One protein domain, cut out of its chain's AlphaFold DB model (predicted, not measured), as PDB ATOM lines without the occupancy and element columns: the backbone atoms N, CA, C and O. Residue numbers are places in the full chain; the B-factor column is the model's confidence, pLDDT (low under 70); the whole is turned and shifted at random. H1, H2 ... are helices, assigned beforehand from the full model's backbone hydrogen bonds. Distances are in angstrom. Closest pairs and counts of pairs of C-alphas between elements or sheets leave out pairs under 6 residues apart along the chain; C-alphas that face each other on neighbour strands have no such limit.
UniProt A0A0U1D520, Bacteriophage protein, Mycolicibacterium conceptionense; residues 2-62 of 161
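Overview. This is residues 2 to 62 of the 161 residues of the protein "Bacteriophage protein" of Mycolicibacterium conceptionense (UniProt A0A0U1D520). A loose helical hairpin: the longer helix H1 runs out, a long looping link turns the chain round, and the shorter H2 folds back slantwise over the second half of H1. Residues 2 to 8, including the first turn of H1, stick out at one end, and in the tail after H2 residues 55 to 60 also stick out. The printed part has 61 residues with two named helices, H1 then H2, and no named strand; the class is all helix, with 26 residues in named elements, under half. It is loose, with a radius of gyration of the C-alphas of 13.2 A, and elongated, spanning 43 by 24 by 17 A.

Along the chain. H1, residues 5 to 20, begins at C-alpha 5 (-5.856, 34.464, 113.738) and is 22.6 A long. H2, residues 38 to 47, is 14.1 A long and ends at C-alpha 47 (9.312, 31.081, 119.510).

Arrangement. H1 and H2 form a helical hairpin and touch, the closest C-alphas being those of Leu 17 and Ala 42, 5.4 A apart. They run opposite ways at a steep tilt of 40 degrees. In H1 and H2 every O i to N i+4 pair is within hydrogen-bond range.

Size, cuts and confidence. The C-alphas farthest apart, Asn 2 and Asp 28, are 46.3 A apart. The printed part has no cut. The link from H1 to H2, 17 residues, is long. Mean pLDDT of the printed part is 70.5; residues 2 to 9, 27, 48 to 49 and 51 to 62 are under 70.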
ATOM      1  N   ASN A   2     -14.886  32.484 117.485       44.00
ATOM      2  CA  ASN A   2     -13.900  33.384 116.886       44.00
ATOM      3  C   ASN A   2     -12.514  32.879 117.318       44.00
ATOM      4  O   ASN A   2     -12.089  33.143 118.439       44.00
ATOM      5  N   THR A   3     -11.873  32.038 116.508       54.38
ATOM      6  CA  THR A   3     -10.485  31.628 116.755       54.38
ATOM      7  C   THR A   3      -9.570  32.770 116.354       54.38
ATOM      8  O   THR A   3      -9.587  33.191 115.199       54.38
ATOM      9  N   ASP A   4      -8.794  33.259 117.317       58.56
ATOM     10  CA  ASP A   4      -7.752  34.258 117.110       58.56
ATOM     11  C   ASP A   4      -6.860  33.854 115.908       58.56
ATOM     12  O   ASP A   4      -6.331  32.727 115.878       58.56
ATOM     13  N   PRO A   5      -6.709  34.724 114.893       59.59
ATOM     14  CA  PRO A   5      -5.856  34.464 113.738       59.59
ATOM     15  C   PRO A   5      -4.419  34.083 114.124       59.59
ATOM     16  O   PRO A   5      -3.827  33.214 113.479       59.59
ATOM     17  N   GLN A   6      -3.882  34.639 115.218       58.78
ATOM     18  CA  GLN A   6      -2.529  34.336 115.697       58.78
ATOM     19  C   GLN A   6      -2.388  32.897 116.197       58.78
ATOM     20  O   GLN A   6      -1.396  32.225 115.906       58.78
ATOM     21  N   VAL A   7      -3.390  32.397 116.923       62.69
ATOM     22  CA  VAL A   7      -3.417  31.010 117.419       62.69
ATOM     23  C   VAL A   7      -3.455  30.036 116.242       62.69
ATOM     24  O   VAL A   7      -2.755  29.021 116.231       62.69
ATOM     25  N   THR A   8      -4.220  30.387 115.208       67.50
ATOM     26  CA  THR A   8      -4.336  29.594 113.979       67.50
ATOM     27  C   THR A   8      -3.025  29.584 113.184       67.50
ATOM     28  O   THR A   8      -2.630  28.540 112.663       67.50
ATOM     29  N   TYR A   9      -2.315  30.712 113.126       68.38
ATOM     30  CA  TYR A   9      -1.024  30.829 112.449       68.38
ATOM     31  C   TYR A   9       0.087  30.035 113.146       68.38
ATOM     32  O   TYR A   9       0.735  29.203 112.512       68.38
ATOM     33  N   LYS A  10       0.261  30.209 114.463       70.50
ATOM     34  CA  LYS A  10       1.276  29.477 115.244       70.50
ATOM     35  C   LYS A  10       1.065  27.967 115.162       70.50
ATOM     36  O   LYS A  10       2.022  27.224 114.962       70.50
ATOM     37  N   GLY A  11      -0.189  27.514 115.223       74.62
ATOM     38  CA  GLY A  11      -0.535  26.106 115.019       74.62
ATOM     39  C   GLY A  11      -0.108  25.573 113.648       74.62
ATOM     40  O   GLY A  11       0.409  24.460 113.562       74.62
ATOM     41  N   ARG A  12      -0.252  26.372 112.582       73.44
ATOM     42  CA  ARG A  12       0.201  26.005 111.228       73.44
ATOM     43  C   ARG A  12       1.721  25.976 111.107       73.44
ATOM     44  O   ARG A  12       2.250  25.007 110.573       73.44
ATOM     45  N   VAL A  13       2.422  26.987 111.625       73.56
ATOM     46  CA  VAL A  13       3.897  27.026 111.623       73.56
ATOM     47  C   VAL A  13       4.463  25.836 112.395       73.56
ATOM     48  O   VAL A  13       5.362  25.155 111.906       73.56
ATOM     49  N   MET A  14       3.893  25.533 113.563       80.00
ATOM     50  CA  MET A  14       4.275  24.374 114.366       80.00
ATOM     51  C   MET A  14       4.036  23.060 113.615       80.00
ATOM     52  O   MET A  14       4.920  22.208 113.576       80.00
ATOM     53  N   ALA A  15       2.866  22.895 112.990       79.44
ATOM     54  CA  ALA A  15       2.559  21.706 112.198       79.44
ATOM     55  C   ALA A  15       3.549  21.528 111.037       79.44
ATOM     56  O   ALA A  15       4.070  20.432 110.845       79.44
ATOM     57  N   GLN A  16       3.869  22.609 110.323       75.06
ATOM     58  CA  GLN A  16       4.821  22.580 109.217       75.06
ATOM     59  C   GLN A  16       6.238  22.229 109.689       75.06
ATOM     60  O   GLN A  16       6.861  21.338 109.120       75.06
ATOM     61  N   LEU A  17       6.726  22.860 110.762       80.69
ATOM     62  CA  LEU A  17       8.034  22.546 111.349       80.69
ATOM     63  C   LEU A  17       8.125  21.084 111.793       80.69
ATOM     64  O   LEU A  17       9.137  20.431 111.563       80.69
ATOM     65  N   LEU A  18       7.067  20.542 112.401       84.19
ATOM     66  CA  LEU A  18       7.010  19.127 112.771       84.19
ATOM     67  C   LEU A  18       7.079  18.205 111.546       84.19
ATOM     68  O   LEU A  18       7.707  17.145 111.621       84.19
ATOM     69  N   THR A  19       6.452  18.587 110.431       80.00
ATOM     70  CA  THR A  19       6.533  17.854 109.162       80.00
ATOM     71  C   THR A  19       7.940  17.910 108.576       80.00
ATOM     72  O   THR A  19       8.512  16.859 108.290       80.00
ATOM     73  N   ASP A  20       8.528  19.099 108.470       75.50
ATOM     74  CA  ASP A  20       9.861  19.298 107.891       75.50
ATOM     75  C   ASP A  20      10.938  18.581 108.728       75.50
ATOM     76  O   ASP A  20      11.834  17.923 108.195       75.50
ATOM     77  N   LEU A  21      10.793  18.609 110.056       83.44
ATOM     78  CA  LEU A  21      11.663  17.905 110.996       83.44
ATOM     79  C   LEU A  21      11.329  16.418 111.146       83.44
ATOM     80  O   LEU A  21      11.898  15.794 112.030       83.44
ATOM     81  N   SER A  22      10.426  15.820 110.364       76.38
ATOM     82  CA  SER A  22      10.157  14.374 110.469       76.38
ATOM     83  C   SER A  22      11.162  13.509 109.702       76.38
ATOM     84  O   SER A  22      11.396  12.377 110.115       76.38
ATOM     85  N   TYR A  23      11.773  14.034 108.632       76.56
ATOM     86  CA  TYR A  23      12.821  13.345 107.860       76.56
ATOM     87  C   TYR A  23      13.934  14.302 107.402       76.56
ATOM     88  O   TYR A  23      14.209  14.398 106.199       76.56
ATOM     89  N   PRO A  24      14.566  15.052 108.323       80.06
ATOM     90  CA  PRO A  24      15.617  15.978 107.946       80.06
ATOM     91  C   PRO A  24      16.802  15.208 107.367       80.06
ATOM     92  O   PRO A  24      17.158  14.119 107.827       80.06
ATOM     93  N   ARG A  25      17.400  15.783 106.326       80.06
ATOM     94  CA  ARG A  25      18.584  15.228 105.677       80.06
ATOM     95  C   ARG A  25      19.816  15.995 106.128       80.06
ATOM     96  O   ARG A  25      19.811  17.223 106.097       80.06
ATOM     97  N   GLY A  26      20.844  15.267 106.547       73.56
ATOM     98  CA  GLY A  26      22.170  15.816 106.796       73.56
ATOM     99  C   GLY A  26      22.844  16.275 105.502       73.56
ATOM    100  O   GLY A  26      22.380  15.983 104.398       73.56
ATOM    101  N   GLU A  27      23.967  16.976 105.642       69.25
ATOM    102  CA  GLU A  27      24.784  17.463 104.521       69.25
ATOM    103  C   GLU A  27      25.291  16.323 103.615       69.25
ATOM    104  O   GLU A  27      25.403  16.477 102.402       69.25
ATOM    105  N   ASP A  28      25.500  15.138 104.190       84.75
ATOM    106  CA  ASP A  28      25.872  13.900 103.498       84.75
ATOM    107  C   ASP A  28      24.674  13.152 102.874       84.75
ATOM    108  O   ASP A  28      24.821  12.043 102.353       84.75
ATOM    109  N   GLY A  29      23.472  13.732 102.933       78.50
ATOM    110  CA  GLY A  29      22.235  13.162 102.405       78.50
ATOM    111  C   GLY A  29      21.600  12.082 103.284       78.50
ATOM    112  O   GLY A  29      20.560  11.534 102.898       78.50
ATOM    113  N   ARG A  30      22.171  11.771 104.457       83.81
ATOM    114  CA  ARG A  30      21.589  10.797 105.390       83.81
ATOM    115  C   ARG A  30      20.320  11.344 106.026       83.81
ATOM    116  O   ARG A  30      20.262  12.506 106.412       83.81
ATOM    117  N   VAL A  31      19.310  10.491 106.167       84.00
ATOM    118  CA  VAL A  31      18.095  10.824 106.920       84.00
ATOM    119  C   VAL A  31      18.397  10.678 108.406       84.00
ATOM    120  O   VAL A  31      18.842   9.618 108.845       84.00
ATOM    121  N   LEU A  32      18.164  11.741 109.168       80.75
ATOM    122  CA  LEU A  32      18.331  11.753 110.616       80.75
ATOM    123  C   LEU A  32      16.994  11.417 111.285       80.75
ATOM    124  O   LEU A  32      15.960  11.976 110.916       80.75
ATOM    125  N   ASP A  33      17.011  10.529 112.283       83.44
ATOM    126  CA  ASP A  33      15.845  10.307 113.140       83.44
ATOM    127  C   ASP A  33      15.806  11.366 114.244       83.44
ATOM    128  O   ASP A  33      16.616  11.388 115.170       83.44
ATOM    129  N   THR A  34      14.848  12.267 114.117       83.75
ATOM    130  CA  THR A  34      14.635  13.416 114.999       83.75
ATOM    131  C   THR A  34      13.349  13.282 115.805       83.75
ATOM    132  O   THR A  34      12.977  14.214 116.522       83.75
ATOM    133  N   ASN A  35      12.646  12.145 115.739       83.81
ATOM    134  CA  ASN A  35      11.334  11.981 116.376       83.81
ATOM    135  C   ASN A  35      11.354  12.263 117.881       83.81
ATOM    136  O   ASN A  35      10.392  12.826 118.403       83.81
ATOM    137  N   ALA A  36      12.458  11.935 118.554       84.25
ATOM    138  CA  ALA A  36      12.620  12.148 119.986       84.25
ATOM    139  C   ALA A  36      12.644  13.635 120.397       84.25
ATOM    140  O   ALA A  36      12.279  13.952 121.525       84.25
ATOM    141  N   PHE A  37      13.054  14.551 119.510       82.94
ATOM    142  CA  PHE A  37      13.284  15.959 119.872       82.94
ATOM    143  C   PHE A  37      12.707  16.986 118.886       82.94
ATOM    144  O   PHE A  37      12.731  18.185 119.172       82.94
ATOM    145  N   LYS A  38      12.118  16.557 117.761       86.50
ATOM    146  CA  LYS A  38      11.549  17.456 116.742       86.50
ATOM    147  C   LYS A  38      10.491  18.409 117.294       86.50
ATOM    148  O   LYS A  38      10.418  19.544 116.846       86.50
ATOM    149  N   ALA A  39       9.706  17.980 118.285       84.81
ATOM    150  CA  ALA A  39       8.706  18.838 118.919       84.81
ATOM    151  C   ALA A  39       9.345  19.980 119.718       84.81
ATOM    152  O   ALA A  39       8.897  21.120 119.620       84.81
ATOM    153  N   VAL A  40      10.425  19.687 120.446       84.62
ATOM    154  CA  VAL A  40      11.172  20.686 121.218       84.62
ATOM    155  C   VAL A  40      11.852  21.678 120.277       84.62
ATOM    156  O   VAL A  40      11.747  22.885 120.481       84.62
ATOM    157  N   LEU A  41      12.474  21.190 119.199       82.88
ATOM    158  CA  LEU A  41      13.076  22.052 118.181       82.88
ATOM    159  C   LEU A  41      12.041  22.918 117.461       82.88
ATOM    160  O   LEU A  41      12.248  24.120 117.344       82.88
ATOM    161  N   ALA A  42      10.922  22.343 117.017       83.00
ATOM    162  CA  ALA A  42       9.855  23.087 116.351       83.00
ATOM    163  C   ALA A  42       9.306  24.201 117.253       83.00
ATOM    164  O   ALA A  42       9.165  25.345 116.821       83.00
ATOM    165  N   GLN A  43       9.067  23.890 118.529       81.88
ATOM    166  CA  GLN A  43       8.603  24.869 119.505       81.88
ATOM    167  C   GLN A  43       9.640  25.975 119.733       81.88
ATOM    168  O   GLN A  43       9.278  27.151 119.775       81.88
ATOM    169  N   HIS A  44      10.918  25.612 119.869       80.56
ATOM    170  CA  HIS A  44      12.002  26.571 120.055       80.56
ATOM    171  C   HIS A  44      12.137  27.507 118.850       80.56
ATOM    172  O   HIS A  44      12.081  28.723 119.014       80.56
ATOM    173  N   LEU A  45      12.230  26.948 117.641       78.19
ATOM    174  CA  LEU A  45      12.366  27.701 116.395       78.19
ATOM    175  C   LEU A  45      11.172  28.633 116.164       78.19
ATOM    176  O   LEU A  45      11.362  29.798 115.833       78.19
ATOM    177  N   MET A  46       9.946  28.163 116.407       75.69
ATOM    178  CA  MET A  46       8.742  28.991 116.298       75.69
ATOM    179  C   MET A  46       8.799  30.212 117.232       75.69
ATOM    180  O   MET A  46       8.516  31.329 116.786       75.69
ATOM    181  N   ARG A  47       9.180  30.008 118.504       72.38
ATOM    182  CA  ARG A  47       9.312  31.081 119.510       72.38
ATOM    183  C   ARG A  47      10.453  32.041 119.176       72.38
ATOM    184  O   ARG A  47      10.281  33.243 119.328       72.38
ATOM    185  N   ALA A  48      11.567  31.519 118.666       67.75
ATOM    186  CA  ALA A  48      12.721  32.294 118.207       67.75
ATOM    187  C   ALA A  48      12.467  33.070 116.900       67.75
ATOM    188  O   ALA A  48      13.380  33.692 116.367       67.75
ATOM    189  N   GLY A  49      11.246  33.033 116.360       62.78
ATOM    190  CA  GLY A  49      10.894  33.805 115.174       62.78
ATOM    191  C   GLY A  49      11.238  33.116 113.855       62.78
ATOM    192  O   GLY A  49      11.188  33.770 112.822       62.78
ATOM    193  N   TRP A  50      11.546  31.813 113.838       70.88
ATOM    194  CA  TRP A  50      11.727  31.090 112.577       70.88
ATOM    195  C   TRP A  50      10.437  31.130 111.756       70.88
ATOM    196  O   TRP A  50       9.347  30.846 112.270       70.88
ATOM    197  N   ARG A  51      10.572  31.473 110.474       63.91
ATOM    198  CA  ARG A  51       9.494  31.532 109.482       63.91
ATOM    199  C   ARG A  51       9.960  30.849 108.199       63.91
ATOM    200  O   ARG A  51      11.140  30.910 107.856       63.91
ATOM    201  N   LYS A  52       9.039  30.217 107.467       57.75
ATOM    202  CA  LYS A  52       9.343  29.658 106.144       57.75
ATOM    203  C   LYS A  52       9.560  30.828 105.170       57.75
ATOM    204  O   LYS A  52       8.636  31.619 104.997       57.75
ATOM    205  N   PRO A  53      10.724  30.943 104.508       46.81
ATOM    206  CA  PRO A  53      11.068  32.119 103.705       46.81
ATOM    207  C   PRO A  53      10.251  32.287 102.422       46.81
ATOM    208  O   PRO A  53      10.423  33.282 101.737       46.81
ATOM    209  N   ASN A  54       9.364  31.356 102.071       43.59
ATOM    210  CA  ASN A  54       8.531  31.491 100.889       43.59
ATOM    211  C   ASN A  54       7.142  30.925 101.140       43.59
ATOM    212  O   ASN A  54       6.946  29.736 101.397       43.59
ATOM    213  N   ASN A  55       6.179  31.818 101.003       47.25
ATOM    214  CA  ASN A  55       4.760  31.557 101.042       47.25
ATOM    215  C   ASN A  55       4.280  30.995  99.692       47.25
ATOM    216  O   ASN A  55       3.413  31.555  99.025       47.25
ATOM    217  N   THR A  56       4.901  29.904  99.237       47.84
ATOM    218  CA  THR A  56       4.600  29.249  97.948       47.84
ATOM    219  C   THR A  56       3.215  28.607  97.889       47.84
ATOM    220  O   THR A  56       2.820  28.118  96.836       47.84
ATOM    221  N   ASP A  57       2.457  28.651  98.985       53.06
ATOM    222  CA  ASP A  57       1.154  28.000  99.115       53.06
ATOM    223  C   ASP A  57      -0.010  28.977  98.816       53.06
ATOM    224  O   ASP A  57      -1.172  28.677  99.082       53.06
ATOM    225  N   GLY A  58       0.292  30.153  98.243       47.16
ATOM    226  CA  GLY A  58      -0.698  31.093  97.694       47.16
ATOM    227  C   GLY A  58      -1.482  31.908  98.727       47.16
ATOM    228  O   GLY A  58      -2.493  32.516  98.386       47.16
ATOM    229  N   LEU A  59      -1.041  31.935  99.984       47.59
ATOM    230  CA  LEU A  59      -1.717  32.635 101.075       47.59
ATOM    231  C   LEU A  59      -0.838  33.770 101.571       47.59
ATOM    232  O   LEU A  59       0.029  33.492 102.373       47.59
ATOM    233  N   ALA A  60      -1.052  35.024 101.170       46.12
ATOM    234  CA  ALA A  60      -0.379  36.172 101.787       46.12
ATOM    235  C   ALA A  60      -0.626  36.174 103.314       46.12
ATOM    236  O   ALA A  60      -1.683  36.566 103.792       46.12
ATOM    237  N   LEU A  61       0.325  35.626 104.071       48.12
ATOM    238  CA  LEU A  61       0.328  35.539 105.538       48.12
ATOM    239  C   LEU A  61       1.414  36.441 106.137       48.12
ATOM    240  O   LEU A  61       1.591  36.456 107.349       48.12
ATOM    241  N   ILE A  62       2.135  37.168 105.285       49.44
ATOM    242  CA  ILE A  62       3.204  38.084 105.661       49.44
ATOM    243  C   ILE A  62       2.680  39.487 105.375       49.44
ATOM    244  O   ILE A  62       2.968  40.018 104.312       49.44
TER     245      ILE A  62